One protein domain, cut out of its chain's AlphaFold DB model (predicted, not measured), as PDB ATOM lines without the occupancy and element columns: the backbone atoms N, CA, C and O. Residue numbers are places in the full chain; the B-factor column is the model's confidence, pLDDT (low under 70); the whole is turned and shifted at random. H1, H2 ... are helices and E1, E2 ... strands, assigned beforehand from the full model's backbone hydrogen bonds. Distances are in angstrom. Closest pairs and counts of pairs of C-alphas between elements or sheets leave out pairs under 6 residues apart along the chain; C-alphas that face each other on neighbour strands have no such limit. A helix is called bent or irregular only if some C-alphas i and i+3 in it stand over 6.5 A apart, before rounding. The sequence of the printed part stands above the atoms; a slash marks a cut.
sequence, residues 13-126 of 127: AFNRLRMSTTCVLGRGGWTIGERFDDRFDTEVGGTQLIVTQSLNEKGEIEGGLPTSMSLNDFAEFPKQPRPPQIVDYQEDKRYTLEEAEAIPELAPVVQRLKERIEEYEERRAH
ATOM      1  N   ALA A  13      75.731 116.484 130.410       33.56
ATOM      2  CA  ALA A  13      75.931 115.241 129.692       33.56
ATOM      3  C   ALA A  13      76.283 115.596 128.241       33.56
ATOM      4  O   ALA A  13      75.414 115.881 127.417       33.56
ATOM      5  N   PHE A  14      77.583 115.621 127.936       33.31
ATOM      6  CA  PHE A  14      78.092 115.547 126.575       33.31
ATOM      7  C   PHE A  14      77.468 114.301 125.941       33.31
ATOM      8  O   PHE A  14      78.007 113.200 126.040       33.31
ATOM      9  N   ASN A  15      76.314 114.467 125.296       30.98
ATOM     10  CA  ASN A  15      75.730 113.465 124.427       30.98
ATOM     11  C   ASN A  15      76.622 113.411 123.193       30.98
ATOM     12  O   ASN A  15      76.335 113.991 122.148       30.98
ATOM     13  N   ARG A  16      77.771 112.750 123.338       34.06
ATOM     14  CA  ARG A  16      78.640 112.402 122.230       34.06
ATOM     15  C   ARG A  16      77.917 111.308 121.461       34.06
ATOM     16  O   ARG A  16      78.192 110.126 121.639       34.06
ATOM     17  N   LEU A  17      76.980 111.705 120.606       31.80
ATOM     18  CA  LEU A  17      76.412 110.822 119.601       31.80
ATOM     19  C   LEU A  17      77.524 110.520 118.591       31.80
ATOM     20  O   LEU A  17      77.669 111.171 117.559       31.80
ATOM     21  N   ARG A  18      78.383 109.551 118.918       36.97
ATOM     22  CA  ARG A  18      79.372 109.036 117.981       36.97
ATOM     23  C   ARG A  18      78.626 108.124 117.016       36.97
ATOM     24  O   ARG A  18      78.549 106.921 117.232       36.97
ATOM     25  N   MET A  19      78.100 108.689 115.932       30.25
ATOM     26  CA  MET A  19      77.845 107.900 114.730       30.25
ATOM     27  C   MET A  19      79.199 107.381 114.236       30.25
ATOM     28  O   MET A  19      79.906 108.047 113.484       30.25
ATOM     29  N   SER A  20      79.599 106.188 114.681       34.78
ATOM     30  CA  SER A  20      80.578 105.399 113.947       34.78
ATOM     31  C   SER A  20      79.859 104.828 112.733       34.78
ATOM     32  O   SER A  20      79.458 103.667 112.712       34.78
ATOM     33  N   THR A  21      79.653 105.653 111.710       31.31
ATOM     34  CA  THR A  21      79.394 105.100 110.389       31.31
ATOM     35  C   THR A  21      80.705 104.449 109.976       31.31
ATOM     36  O   THR A  21      81.631 105.133 109.534       31.31
ATOM     37  N   THR A  22      80.829 103.138 110.182       35.12
ATOM     38  CA  THR A  22      81.867 102.333 109.536       35.12
ATOM     39  C   THR A  22      81.521 102.336 108.055       35.12
ATOM     40  O   THR A  22      80.828 101.464 107.540       35.12
ATOM     41  N   CYS A  23      81.886 103.423 107.386       32.19
ATOM     42  CA  CYS A  23      81.646 103.593 105.976       32.19
ATOM     43  C   CYS A  23      82.694 102.748 105.259       32.19
ATOM     44  O   CYS A  23      83.839 103.166 105.102       32.19
ATOM     45  N   VAL A  24      82.311 101.530 104.870       37.69
ATOM     46  CA  VAL A  24      83.090 100.695 103.953       37.69
ATOM     47  C   VAL A  24      82.917 101.282 102.549       37.69
ATOM     48  O   VAL A  24      82.199 100.747 101.710       37.69
ATOM     49  N   LEU A  25      83.516 102.449 102.314       31.50
ATOM     50  CA  LEU A  25      83.726 102.976 100.969       31.50
ATOM     51  C   LEU A  25      85.115 102.523 100.531       31.50
ATOM     52  O   LEU A  25      86.108 102.743 101.223       31.50
ATOM     53  N   GLY A  26      85.146 101.782  99.425       34.28
ATOM     54  CA  GLY A  26      86.323 101.068  98.948       34.28
ATOM     55  C   GLY A  26      87.548 101.958  98.721       34.28
ATOM     56  O   GLY A  26      87.432 103.119  98.343       34.28
ATOM     57  N   ARG A  27      88.713 101.316  98.903       38.50
ATOM     58  CA  ARG A  27      90.099 101.814  98.806       38.50
ATOM     59  C   ARG A  27      90.494 102.838  99.875       38.50
ATOM     60  O   ARG A  27      90.581 104.029  99.605       38.50
ATOM     61  N   GLY A  28      90.823 102.349 101.075       39.06
ATOM     62  CA  GLY A  28      91.629 103.141 102.016       39.06
ATOM     63  C   GLY A  28      91.401 102.919 103.508       39.06
ATOM     64  O   GLY A  28      92.009 103.625 104.308       39.06
ATOM     65  N   GLY A  29      90.553 101.980 103.928       43.22
ATOM     66  CA  GLY A  29      90.351 101.796 105.361       43.22
ATOM     67  C   GLY A  29      89.540 100.575 105.737       43.22
ATOM     68  O   GLY A  29      88.431 100.711 106.244       43.22
ATOM     69  N   TRP A  30      90.104  99.386 105.546       42.59
ATOM     70  CA  TRP A  30      89.632  98.229 106.298       42.59
ATOM     71  C   TRP A  30      89.993  98.450 107.766       42.59
ATOM     72  O   TRP A  30      91.159  98.660 108.092       42.59
ATOM     73  N   THR A  31      88.987  98.455 108.640       51.12
ATOM     74  CA  THR A  31      89.228  98.275 110.073       51.12
ATOM     75  C   THR A  31      89.263  96.777 110.293       51.12
ATOM     76  O   THR A  31      88.254  96.106 110.078       51.12
ATOM     77  N   ILE A  32      90.412  96.241 110.677       55.19
ATOM     78  CA  ILE A  32      90.447  94.888 111.205       55.19
ATOM     79  C   ILE A  32      90.071  95.055 112.686       55.19
ATOM     80  O   ILE A  32      90.849  95.588 113.480       55.19
ATOM     81  N   GLY A  33      88.831  94.715 113.026       60.38
ATOM     82  CA  GLY A  33      88.366  94.552 114.401       60.38
ATOM     83  C   GLY A  33      88.341  93.061 114.707       60.38
ATOM     84  O   GLY A  33      87.722  92.304 113.960       60.38
ATOM     85  N   GLU A  34      89.047  92.631 115.744       64.94
ATOM     86  CA  GLU A  34      89.018  91.245 116.210       64.94
ATOM     87  C   GLU A  34      88.720  91.270 117.692       64.94
ATOM     88  O   GLU A  34      89.408  91.944 118.472       64.94
ATOM     89  N   ARG A  35      87.708  90.485 118.038       73.00
ATOM     90  CA  ARG A  35      87.364  90.198 119.408       73.00
ATOM     91  C   ARG A  35      88.473  89.397 120.056       73.00
ATOM     92  O   ARG A  35      88.743  88.276 119.633       73.00
ATOM     93  N   PHE A  36      89.111  89.988 121.058       74.38
ATOM     94  CA  PHE A  36      90.119  89.301 121.853       74.38
ATOM     95  C   PHE A  36      89.431  88.361 122.848       74.38
ATOM     96  O   PHE A  36      89.750  87.175 122.902       74.38
ATOM     97  N   ASP A  37      88.436  88.869 123.579       80.50
ATOM     98  CA  ASP A  37      87.595  88.090 124.489       80.50
ATOM     99  C   ASP A  37      86.199  88.726 124.669       80.50
ATOM    100  O   ASP A  37      85.739  89.519 123.847       80.50
ATOM    101  N   ASP A  38      85.458  88.347 125.714       83.25
ATOM    102  CA  ASP A  38      84.126  88.902 125.965       83.25
ATOM    103  C   ASP A  38      84.118  90.396 126.321       83.25
ATOM    104  O   ASP A  38      83.071  91.038 126.210       83.25
ATOM    105  N   ARG A  39      85.265  90.944 126.722       86.81
ATOM    106  CA  ARG A  39      85.434  92.305 127.219       86.81
ATOM    107  C   ARG A  39      86.217  93.190 126.256       86.81
ATOM    108  O   ARG A  39      85.887  94.373 126.142       86.81
ATOM    109  N   PHE A  40      87.242  92.648 125.606       85.62
ATOM    110  CA  PHE A  40      88.200  93.417 124.828       85.62
ATOM    111  C   PHE A  40      88.173  93.097 123.336       85.62
ATOM    112  O   PHE A  40      88.153  91.934 122.929       85.62
ATOM    113  N   ASP A  41      88.321  94.151 122.537       87.81
ATOM    114  CA  ASP A  41      88.583  94.095 121.099       87.81
ATOM    115  C   ASP A  41      89.887  94.830 120.763       87.81
ATOM    116  O   ASP A  41      90.305  95.766 121.452       87.81
ATOM    117  N   THR A  42      90.511  94.435 119.654       84.81
ATOM    118  CA  THR A  42      91.656  95.141 119.060       84.81
ATOM    119  C   THR A  42      91.263  95.719 117.703       84.81
ATOM    120  O   THR A  42      90.800  94.999 116.815       84.81
ATOM    121  N   GLU A  43      91.454  97.025 117.513       85.56
ATOM    122  CA  GLU A  43      91.162  97.713 116.252       85.56
ATOM    123  C   GLU A  43      92.451  98.227 115.605       85.56
ATOM    124  O   GLU A  43      93.219  98.957 116.232       85.56
ATOM    125  N   VAL A  44      92.658  97.886 114.329       82.81
ATOM    126  CA  VAL A  44      93.778  98.376 113.509       82.81
ATOM    127  C   VAL A  44      93.262  98.810 112.139       82.81
ATOM    128  O   VAL A  44      92.431  98.126 111.534       82.81
ATOM    129  N   GLY A  45      93.776  99.935 111.642       78.31
ATOM    130  CA  GLY A  45      93.435 100.470 110.330       78.31
ATOM    131  C   GLY A  45      92.126 101.253 110.309       78.31
ATOM    132  O   GLY A  45      91.585 101.669 111.334       78.31
ATOM    133  N   GLY A  46      91.613 101.475 109.102       73.62
ATOM    134  CA  GLY A  46      90.432 102.305 108.896       73.62
ATOM    135  C   GLY A  46      90.719 103.804 108.947       73.62
ATOM    136  O   GLY A  46      91.800 104.277 109.307       73.62
ATOM    137  N   THR A  47      89.699 104.573 108.584       70.12
ATOM    138  CA  THR A  47      89.692 106.021 108.775       70.12
ATOM    139  C   THR A  47      88.570 106.406 109.724       70.12
ATOM    140  O   THR A  47      87.575 105.696 109.896       70.12
ATOM    141  N   GLN A  48      88.747 107.525 110.405       69.19
ATOM    142  CA  GLN A  48      87.728 108.132 111.231       69.19
ATOM    143  C   GLN A  48      87.455 109.547 110.751       69.19
ATOM    144  O   GLN A  48      88.351 110.297 110.358       69.19
ATOM    145  N   LEU A  49      86.184 109.897 110.831       72.25
ATOM    146  CA  LEU A  49      85.696 111.240 110.645       72.25
ATOM    147  C   LEU A  49      85.427 111.817 112.035       72.25
ATOM    148  O   LEU A  49      84.624 111.265 112.788       72.25
ATOM    149  N   ILE A  50      86.142 112.883 112.396       70.88
ATOM    150  CA  ILE A  50      85.872 113.636 113.621       70.88
ATOM    151  C   ILE A  50      85.106 114.887 113.241       70.88
ATOM    152  O   ILE A  50      85.541 115.665 112.396       70.88
ATOM    153  N   VAL A  51      83.962 115.057 113.886       71.69
ATOM    154  CA  VAL A  51      83.064 116.179 113.674       71.69
ATOM    155  C   VAL A  51      82.767 116.775 115.036       71.69
ATOM    156  O   VAL A  51      82.416 116.050 115.969       71.69
ATOM    157  N   THR A  52      82.915 118.088 115.145       74.19
ATOM    158  CA  THR A  52      82.561 118.831 116.352       74.19
ATOM    159  C   THR A  52      81.157 119.384 116.182       74.19
ATOM    160  O   THR A  52      80.880 120.063 115.195       74.19
ATOM    161  N   GLN A  53      80.285 119.076 117.137       78.06
ATOM    162  CA  GLN A  53      78.962 119.674 117.282       78.06
ATOM    163  C   GLN A  53      78.896 120.338 118.654       78.06
ATOM    164  O   GLN A  53      79.354 119.759 119.642       78.06
ATOM    165  N   SER A  54      78.333 121.535 118.710       75.06
ATOM    166  CA  SER A  54      78.039 122.261 119.945       75.06
ATOM    167  C   SER A  54      76.603 122.765 119.918       75.06
ATOM    168  O   SER A  54      75.922 122.689 118.897       75.06
ATOM    169  N   LEU A  55      76.126 123.238 121.065       83.06
ATOM    170  CA  LEU A  55      74.906 124.027 121.140       83.06
ATOM    171  C   LEU A  55      75.304 125.495 121.241       83.06
ATOM    172  O   LEU A  55      76.123 125.848 122.091       83.06
ATOM    173  N   ASN A  56      74.727 126.332 120.387       81.94
ATOM    174  CA  ASN A  56      74.896 127.775 120.482       81.94
ATOM    175  C   ASN A  56      74.099 128.347 121.676       81.94
ATOM    176  O   ASN A  56      73.358 127.636 122.358       81.94
ATOM    177  N   GLU A  57      74.197 129.658 121.913       85.75
ATOM    178  CA  GLU A  57      73.505 130.348 123.020       85.75
ATOM    179  C   GLU A  57      71.969 130.226 122.985       85.75
ATOM    180  O   GLU A  57      71.303 130.463 123.991       85.75
ATOM    181  N   LYS A  58      71.392 129.852 121.837       90.12
ATOM    182  CA  LYS A  58      69.950 129.634 121.653       90.12
ATOM    183  C   LYS A  58      69.543 128.168 121.822       90.12
ATOM    184  O   LYS A  58      68.366 127.851 121.668       90.12
ATOM    185  N   GLY A  59      70.492 127.282 122.124       80.00
ATOM    186  CA  GLY A  59      70.261 125.843 122.206       80.00
ATOM    187  C   GLY A  59      70.123 125.162 120.841       80.00
ATOM    188  O   GLY A  59      69.594 124.055 120.770       80.00
ATOM    189  N   GLU A  60      70.569 125.797 119.755       81.62
ATOM    190  CA  GLU A  60      70.577 125.195 118.418       81.62
ATOM    191  C   GLU A  60      71.902 124.461 118.188       81.62
ATOM    192  O   GLU A  60      72.960 124.933 118.608       81.62
ATOM    193  N   ILE A  61      71.856 123.322 117.492       77.12
ATOM    194  CA  ILE A  61      73.069 122.594 117.107       77.12
ATOM    195  C   ILE A  61      73.844 123.422 116.079       77.12
ATOM    196  O   ILE A  61      73.325 123.748 115.012       77.12
ATOM    197  N   GLU A  62      75.103 123.706 116.384       72.38
ATOM    198  CA  GLU A  62      76.073 124.313 115.481       72.38
ATOM    199  C   GLU A  62      77.262 123.364 115.257       72.38
ATOM    200  O   GLU A  62      77.536 122.457 116.050       72.38
ATOM    201  N   GLY A  63      77.973 123.552 114.146       75.81
ATOM    202  CA  GLY A  63      78.959 122.576 113.683       75.81
ATOM    203  C   GLY A  63      78.282 121.324 113.120       75.81
ATOM    204  O   GLY A  63      77.129 121.360 112.691       75.81
ATOM    205  N   GLY A  64      78.984 120.195 113.095       75.38
ATOM    206  CA  GLY A  64      78.436 118.979 112.503       75.38
ATOM    207  C   GLY A  64      78.752 118.787 111.024       75.38
ATOM    208  O   GLY A  64      79.386 119.615 110.372       75.38
ATOM    209  N   LEU A  65      78.264 117.666 110.493       75.75
ATOM    210  CA  LEU A  65      78.080 117.528 109.055       75.75
ATOM    211  C   LEU A  65      76.770 118.225 108.678       75.75
ATOM    212  O   LEU A  65      75.762 118.003 109.356       75.75
ATOM    213  N   PRO A  66      76.753 119.028 107.603       72.69
ATOM    214  CA  PRO A  66      75.518 119.565 107.061       72.69
ATOM    215  C   PRO A  66      74.532 118.431 106.768       72.69
ATOM    216  O   PRO A  66      74.875 117.463 106.089       72.69
ATOM    217  N   THR A  67      73.286 118.568 107.219       69.81
ATOM    218  CA  THR A  67      72.217 117.595 106.928       69.81
ATOM    219  C   THR A  67      71.907 117.490 105.432       69.81
ATOM    220  O   THR A  67      71.346 116.495 104.986       69.81
ATOM    221  N   SER A  68      72.303 118.495 104.648       77.00
ATOM    222  CA  SER A  68      72.182 118.557 103.191       77.00
ATOM    223  C   SER A  68      73.407 118.033 102.427       77.00
ATOM    224  O   SER A  68      73.462 118.194 101.210       77.00
ATOM    225  N   MET A  69      74.418 117.481 103.109       77.44
ATOM    226  CA  MET A  69      75.641 116.988 102.467       77.44
ATOM    227  C   MET A  69      75.343 115.788 101.559       77.44
ATOM    228  O   MET A  69      74.669 114.842 101.969       77.44
ATOM    229  N   SER A  70      75.866 115.804 100.329       77.12
ATOM    230  CA  SER A  70      75.729 114.666  99.418       77.12
ATOM    231  C   SER A  70      76.670 113.518  99.805       77.12
ATOM    232  O   SER A  70      77.674 113.711 100.488       77.12
ATOM    233  N   LEU A  71      76.385 112.300  99.327       73.00
ATOM    234  CA  LEU A  71      77.281 111.154  99.533       73.00
ATOM    235  C   LEU A  71      78.658 111.351  98.877       73.00
ATOM    236  O   LEU A  71      79.646 110.835  99.394       73.00
ATOM    237  N   ASN A  72      78.728 112.104  97.775       75.19
ATOM    238  CA  ASN A  72      79.994 112.416  97.110       75.19
ATOM    239  C   ASN A  72      80.822 113.385  97.960       75.19
ATOM    240  O   ASN A  72      81.981 113.101  98.247       75.19
ATOM    241  N   ASP A  73      80.202 114.454  98.466       74.31
ATOM    242  CA  ASP A  73      80.870 115.402  99.369       74.31
ATOM    243  C   ASP A  73      81.322 114.705 100.662       74.31
ATOM    244  O   ASP A  73      82.402 114.971 101.183       74.31
ATOM    245  N   PHE A  74      80.528 113.757 101.167       73.88
ATOM    246  CA  PHE A  74      80.900 112.925 102.311       73.88
ATOM    247  C   PHE A  74      82.102 112.009 102.010       73.88
ATOM    248  O   PHE A  74      82.987 111.815 102.853       73.88
ATOM    249  N   ALA A  75      82.164 111.437 100.805       71.38
ATOM    250  CA  ALA A  75      83.289 110.616 100.366       71.38
ATOM    251  C   ALA A  75      84.584 111.438 100.236       71.38
ATOM    252  O   ALA A  75      85.645 110.942 100.622       71.38
ATOM    253  N   GLU A  76      84.491 112.694  99.802       77.12
ATOM    254  CA  GLU A  76      85.618 113.632  99.697       77.12
ATOM    255  C   GLU A  76      85.981 114.310 101.025       77.12
ATOM    256  O   GLU A  76      87.099 114.799 101.185       77.12
ATOM    257  N   PHE A  77      85.068 114.307 102.003       74.44
ATOM    258  CA  PHE A  77      85.291 114.946 103.295       74.44
ATOM    259  C   PHE A  77      86.570 114.414 103.963       74.44
ATOM    260  O   PHE A  77      86.747 113.187 103.993       74.44
ATOM    261  N   PRO A  78      87.434 115.285 104.529       73.38
ATOM    262  CA  PRO A  78      88.686 114.873 105.150       73.38
ATOM    263  C   PRO A  78      88.468 113.809 106.226       73.38
ATOM    264  O   PRO A  78      87.759 114.020 107.211       73.38
ATOM    265  N   LYS A  79      89.101 112.653 106.038       74.50
ATOM    266  CA  LYS A  79      89.133 111.560 107.011       74.50
ATOM    267  C   LYS A  79      90.563 111.422 107.486       74.50
ATOM    268  O   LYS A  79      91.495 111.574 106.701       74.50
ATOM    269  N   GLN A  80      90.732 111.111 108.758       72.75
ATOM    270  CA  GLN A  80      92.051 110.835 109.310       72.75
ATOM    271  C   GLN A  80      92.202 109.339 109.578       72.75
ATOM    272  O   GLN A  80      91.208 108.683 109.902       72.75
ATOM    273  N   PRO A  81      93.415 108.778 109.469       76.50
ATOM    274  CA  PRO A  81      93.680 107.424 109.930       76.50
ATOM    275  C   PRO A  81      93.237 107.253 111.384       76.50
ATOM    276  O   PRO A  81      93.374 108.166 112.207       76.50
ATOM    277  N   ARG A  82      92.672 106.090 111.703       77.56
ATOM    278  CA  ARG A  82      92.390 105.738 113.093       77.56
ATOM    279  C   ARG A  82      93.663 105.143 113.711       77.56
ATOM    280  O   ARG A  82      94.221 104.221 113.116       77.56
ATOM    281  N   PRO A  83      94.133 105.645 114.868       85.31
ATOM    282  CA  PRO A  83      95.241 105.006 115.563       85.31
ATOM    283  C   PRO A  83      94.818 103.610 116.051       85.31
ATOM    284  O   PRO A  83      93.656 103.439 116.439       85.31
ATOM    285  N   PRO A  84      95.731 102.625 116.056       89.56
ATOM    286  CA  PRO A  84      95.484 101.334 116.681       89.56
ATOM    287  C   PRO A  84      95.079 101.497 118.147       89.56
ATOM    288  O   PRO A  84      95.660 102.313 118.869       89.56
ATOM    289  N   GLN A  85      94.081 100.736 118.583       91.62
ATOM    290  CA  GLN A  85      93.519 100.884 119.924       91.62
ATOM    291  C   GLN A  85      92.940  99.574 120.457       91.62
ATOM    292  O   GLN A  85      92.521  98.700 119.693       91.62
ATOM    293  N   ILE A  86      92.877  99.481 121.783       92.94
ATOM    294  CA  ILE A  86      92.107  98.465 122.504       92.94
ATOM    295  C   ILE A  86      90.760  99.072 122.876       92.94
ATOM    296  O   ILE A  86      90.701 100.193 123.385       92.94
ATOM    297  N   VAL A  87      89.685  98.329 122.640       89.56
ATOM    298  CA  VAL A  87      88.332  98.690 123.067       89.56
ATOM    299  C   VAL A  87      87.966  97.822 124.263       89.56
ATOM    300  O   VAL A  87      88.054  96.606 124.173       89.56
ATOM    301  N   ASP A  88      87.568  98.443 125.370       89.00
ATOM    302  CA  ASP A  88      87.044  97.782 126.567       89.00
ATOM    303  C   ASP A  88      85.547  98.065 126.668       89.00
ATOM    304  O   ASP A  88      85.133  99.186 126.977       89.00
ATOM    305  N   TYR A  89      84.730  97.054 126.383       82.62
ATOM    306  CA  TYR A  89      83.273  97.181 126.412       82.62
ATOM    307  C   TYR A  89      82.703  97.256 127.823       82.62
ATOM    308  O   TYR A  89      81.596  97.758 128.000       82.62
ATOM    309  N   GLN A  90      83.431  96.757 128.822       86.38
ATOM    310  CA  GLN A  90      82.964  96.782 130.201       86.38
ATOM    311  C   GLN A  90      83.058  98.196 130.783       86.38
ATOM    312  O   GLN A  90      82.142  98.639 131.469       86.38
ATOM    313  N   GLU A  91      84.147  98.905 130.486       84.69
ATOM    314  CA  GLU A  91      84.404 100.262 130.990       84.69
ATOM    315  C   GLU A  91      83.983 101.369 129.999       84.69
ATOM    316  O   GLU A  91      84.201 102.550 130.266       84.69
ATOM    317  N   ASP A  92      83.442 101.000 128.827       83.75
ATOM    318  CA  ASP A  92      83.232 101.874 127.652       83.75
ATOM    319  C   ASP A  92      84.445 102.779 127.363       83.75
ATOM    320  O   ASP A  92      84.349 103.974 127.056       83.75
ATOM    321  N   LYS A  93      85.639 102.191 127.476       89.44
ATOM    322  CA  LYS A  93      86.908 102.900 127.338       89.44
ATOM    323  C   LYS A  93      87.676 102.407 126.124       89.44
ATOM    324  O   LYS A  93      87.560 101.267 125.685       89.44
ATOM    325  N   ARG A  94      88.464 103.311 125.551       89.69
ATOM    326  CA  ARG A  94      89.421 103.004 124.491       89.69
ATOM    327  C   ARG A  94      90.795 103.400 124.979       89.69
ATOM    328  O   ARG A  94      90.931 104.475 125.558       89.69
ATOM    329  N   TYR A  95      91.760 102.526 124.752       93.44
ATOM    330  CA  TYR A  95      93.146 102.744 125.122       93.44
ATOM    331  C   TYR A  95      93.976 102.844 123.853       93.44
ATOM    332  O   TYR A  95      93.884 101.971 122.980       93.44
ATOM    333  N   THR A  96      94.794 103.888 123.748       93.44
ATOM    334  CA  THR A  96      95.893 103.878 122.779       93.44
ATOM    335  C   THR A  96      96.890 102.782 123.154       93.44
ATOM    336  O   THR A  96      96.895 102.284 124.283       93.44
ATOM    337  N   LEU A  97      97.757 102.402 122.212       93.69
ATOM    338  CA  LEU A  97      98.830 101.453 122.502       93.69
ATOM    339  C   LEU A  97      99.685 101.920 123.696       93.69
ATOM    340  O   LEU A  97      99.932 101.143 124.609       93.69
ATOM    341  N   GLU A  98     100.054 103.202 123.719       94.38
ATOM    342  CA  GLU A  98     100.871 103.822 124.773       94.38
ATOM    343  C   GLU A  98     100.174 103.795 126.142       94.38
ATOM    344  O   GLU A  98     100.788 103.464 127.155       94.38
ATOM    345  N   GLU A  99      98.876 104.113 126.188       95.88
ATOM    346  CA  GLU A  99      98.089 104.057 127.424       95.88
ATOM    347  C   GLU A  99      97.961 102.625 127.944       95.88
ATOM    348  O   GLU A  99      98.046 102.391 129.150       95.88
ATOM    349  N   ALA A 100      97.756 101.666 127.041       94.69
ATOM    350  CA  ALA A 100      97.581 100.270 127.404       94.69
ATOM    351  C   ALA A 100      98.887  99.606 127.855       94.69
ATOM    352  O   ALA A 100      98.861  98.760 128.743       94.69
ATOM    353  N   GLU A 101     100.036 100.008 127.304       95.31
ATOM    354  CA  GLU A 101     101.357  99.542 127.746       95.31
ATOM    355  C   GLU A 101     101.666  99.914 129.203       95.31
ATOM    356  O   GLU A 101     102.414  99.204 129.877       95.31
ATOM    357  N   ALA A 102     101.068 100.995 129.714       96.31
ATOM    358  CA  ALA A 102     101.198 101.400 131.110       96.31
ATOM    359  C   ALA A 102     100.311 100.585 132.076       96.31
ATOM    360  O   ALA A 102     100.433 100.753 133.292       96.31
ATOM    361  N   ILE A 103      99.424  99.723 131.563       96.06
ATOM    362  CA  ILE A 103      98.443  98.956 132.342       96.06
ATOM    363  C   ILE A 103      98.805  97.463 132.273       96.06
ATOM    364  O   ILE A 103      98.566  96.820 131.246       96.06
ATOM    365  N   PRO A 104      99.359  96.870 133.349       94.50
ATOM    366  CA  PRO A 104      99.799  95.473 133.348       94.50
ATOM    367  C   PRO A 104      98.703  94.470 132.965       94.50
ATOM    368  O   PRO A 104      98.983  93.468 132.308       94.50
ATOM    369  N   GLU A 105      97.451  94.742 133.337       93.00
ATOM    370  CA  GLU A 105      96.294  93.890 133.050       93.00
ATOM    371  C   GLU A 105      95.981  93.797 131.552       93.00
ATOM    372  O   GLU A 105      95.419  92.799 131.102       93.00
ATOM    373  N   LEU A 106      96.369  94.808 130.769       95.50
ATOM    374  CA  LEU A 106      96.150  94.834 129.324       95.50
ATOM    375  C   LEU A 106      97.290  94.182 128.537       95.50
ATOM    376  O   LEU A 106      97.168  94.054 127.321       95.50
ATOM    377  N   ALA A 107      98.369  93.724 129.182       95.94
ATOM    378  CA  ALA A 107      99.550  93.196 128.493       95.94
ATOM    379  C   ALA A 107      99.249  92.102 127.436       95.94
ATOM    380  O   ALA A 107      99.808  92.188 126.338       95.94
ATOM    381  N   PRO A 108      98.350  91.119 127.675       94.12
ATOM    382  CA  PRO A 108      97.987  90.133 126.650       94.12
ATOM    383  C   PRO A 108      97.294  90.759 125.431       94.12
ATOM    384  O   PRO A 108      97.589  90.406 124.290       94.12
ATOM    385  N   VAL A 109      96.403  91.725 125.668       94.06
ATOM    386  CA  VAL A 109      95.648  92.419 124.616       94.06
ATOM    387  C   VAL A 109      96.563  93.369 123.834       94.06
ATOM    388  O   VAL A 109      96.465  93.466 122.614       94.06
ATOM    389  N   VAL A 110      97.508  94.021 124.521       96.31
ATOM    390  CA  VAL A 110      98.562  94.858 123.926       96.31
ATOM    391  C   VAL A 110      99.435  94.041 122.987       96.31
ATOM    392  O   VAL A 110      99.700  94.480 121.868       96.31
ATOM    393  N   GLN A 111      99.861  92.850 123.412       95.25
ATOM    394  CA  GLN A 111     100.652  91.968 122.562       95.25
ATOM    395  C   GLN A 111      99.883  91.604 121.288       95.25
ATOM    396  O   GLN A 111     100.424  91.741 120.190       95.25
ATOM    397  N   ARG A 112      98.597  91.246 121.414       91.62
ATOM    398  CA  ARG A 112      97.762  90.966 120.241       91.62
ATOM    399  C   ARG A 112      97.606  92.189 119.340       91.62
ATOM    400  O   ARG A 112      97.679  92.061 118.121       91.62
ATOM    401  N   LEU A 113      97.413  93.379 119.909       91.94
ATOM    402  CA  LEU A 113      97.307  94.608 119.124       91.94
ATOM    403  C   LEU A 113      98.584  94.856 118.303       91.94
ATOM    404  O   LEU A 113      98.475  95.208 117.132       91.94
ATOM    405  N   LYS A 114      99.772  94.629 118.876       93.69
ATOM    406  CA  LYS A 114     101.061  94.784 118.176       93.69
ATOM    407  C   LYS A 114     101.210  93.838 116.992       93.69
ATOM    408  O   LYS A 114     101.495  94.307 115.895       93.69
ATOM    409  N   GLU A 115     100.936  92.548 117.184       91.00
ATOM    410  CA  GLU A 115     100.947  91.556 116.093       91.00
ATOM    411  C   GLU A 115     100.049  91.998 114.935       91.00
ATOM    412  O   GLU A 115     100.400  91.901 113.765       91.00
ATOM    413  N   ARG A 116      98.887  92.564 115.260       85.12
ATOM    414  CA  ARG A 116      97.925  93.007 114.253       85.12
ATOM    415  C   ARG A 116      98.305  94.308 113.563       85.12
ATOM    416  O   ARG A 116      97.897  94.518 112.422       85.12
ATOM    417  N   ILE A 117      99.053  95.179 114.236       89.38
ATOM    418  CA  ILE A 117      99.677  96.341 113.597       89.38
ATOM    419  C   ILE A 117     100.670  95.854 112.541       89.38
ATOM    420  O   ILE A 117     100.615  96.331 111.412       89.38
ATOM    421  N   GLU A 118     101.505  94.866 112.870       89.25
ATOM    422  CA  GLU A 118     102.445  94.260 111.920       89.25
ATOM    423  C   GLU A 118     101.707  93.607 110.736       89.25
ATOM    424  O   GLU A 118     101.971  93.964 109.589       89.25
ATOM    425  N   GLU A 119     100.701  92.757 110.994       84.81
ATOM    426  CA  GLU A 119      99.875  92.136 109.942       84.81
ATOM    427  C   GLU A 119      99.216  93.176 109.014       84.81
ATOM    428  O   GLU A 119      99.076  92.957 107.807       84.81
ATOM    429  N   TYR A 120      98.757  94.302 109.569       81.81
ATOM    430  CA  TYR A 120      98.121  95.367 108.796       81.81
ATOM    431  C   TYR A 120      99.124  96.108 107.911       81.81
ATOM    432  O   TYR A 120      98.824  96.357 106.742       81.81
ATOM    433  N   GLU A 121     100.301  96.448 108.438       83.50
ATOM    434  CA  GLU A 121     101.346  97.118 107.661       83.50
ATOM    435  C   GLU A 121     101.883  96.214 106.541       83.50
ATOM    436  O   GLU A 121     102.062  96.689 105.417       83.50
ATOM    437  N   GLU A 122     102.038  94.907 106.787       81.94
ATOM    438  CA  GLU A 122     102.390  93.935 105.743       81.94
ATOM    439  C   GLU A 122     101.357  93.923 104.612       81.94
ATOM    440  O   GLU A 122     101.709  94.060 103.441       81.94
ATOM    441  N   ARG A 123     100.064  93.815 104.942       74.94
ATOM    442  CA  ARG A 123      98.992  93.820 103.931       74.94
ATOM    443  C   ARG A 123      98.944  95.132 103.161       74.94
ATOM    444  O   ARG A 123      98.836  95.118 101.940       74.94
ATOM    445  N   ARG A 124      99.069  96.261 103.862       71.00
ATOM    446  CA  ARG A 124      99.053  97.597 103.261       71.00
ATOM    447  C   ARG A 124     100.210  97.814 102.286       71.00
ATOM    448  O   ARG A 124     100.041  98.549 101.324       71.00
ATOM    449  N   ALA A 125     101.369  97.201 102.518       71.38
ATOM    450  CA  ALA A 125     102.507  97.291 101.603       71.38
ATOM    451  C   ALA A 125     102.282  96.547 100.270       71.38
ATOM    452  O   ALA A 125     103.018  96.781  99.309       71.38
ATOM    453  N   HIS A 126     101.294  95.652 100.212       64.25
ATOM    454  CA  HIS A 126     100.979  94.827  99.046       64.25
ATOM    455  C   HIS A 126      99.727  95.277  98.267       64.25
ATOM    456  O   HIS A 126      99.475  94.722  97.195       64.25
TER     457      HIS A 126
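AT A GLANCE: This is residues 13 to 126 of the 127 residues of an uncharacterized protein of Providencia stuartii (strain MRSN 2154) (UniProt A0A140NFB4). A twisted sheet of four strands, E1 E2 E5 E6, has the long helix H3 along one face, and from this body the chain reaches out to the distant small hairpin E3 and E4 and the short helix H1, which leaves a loose, open model. The printed part has 114 residues, with three named helices and six named strands in the order E1 E2 E3 E4 H1 E5 E6 H2 H3. Both sheets are antiparallel and the class is mixed, helices and strands. The radius of gyration of the C-alphas is 16.8 A, and the spans are 48 by 38 by 22 A.

HOW THE PARTS SIT: E1, residues 31 to 35, and E2, residues 40 to 45, form a hairpin, with N 32 and O 44 2.9 A apart. E5, residues 85 to 88, is antiparallel to E2, with N 43 and O 85 at 2.9 A. E6, residues 93 to 96, forms a hairpin with E5, with N 88 and O 93 at 2.8 A. H3, residues 104 to 126, makes two layers with this sheet, a helix on one face; it lies over E2 and E5 at a height of 8.6 A and runs along the strands. The closest C-alphas of E2 and H3 are those of Thr 42 and Leu 113, 5.7 A apart. H2, residues 97 to 101, only grazes the sheet and touches residues 106 to 113 of H3, the closest C-alphas being Ala 100 and Leu 106, 5.9 A. E3, residues 53 to 55, and E4, residues 61 to 63, form a hairpin with N 62 and O 54 at 2.8 A; both are apart from H3. H1, residues 71 to 76, is not on the four-stranded sheet. Every O i to N i+4 pair is within hydrogen-bond range in H1 and H2, and 16 of 19 in H3.

IN THESE COORDINATES: E1 begins at C-alpha 31 (89.228, 98.275, 110.073), and E2 is 17.0 A long. H3 is 34.3 A long, ends at C-alpha 126 (100.979, 94.827, 99.046), has a kink of 28 degrees near residue 111, and is irregular, with C-alphas 105 and 108 7.6 A apart.

THE WHOLE: The C-alphas of Lys 58 and His 126 are the two farthest apart, at 51.8 A. The printed part has no cut and no long link. Residues 13 to 30 hold no named element; pLDDT is under 70 in residues 13 to 34, 48, 67 and 126.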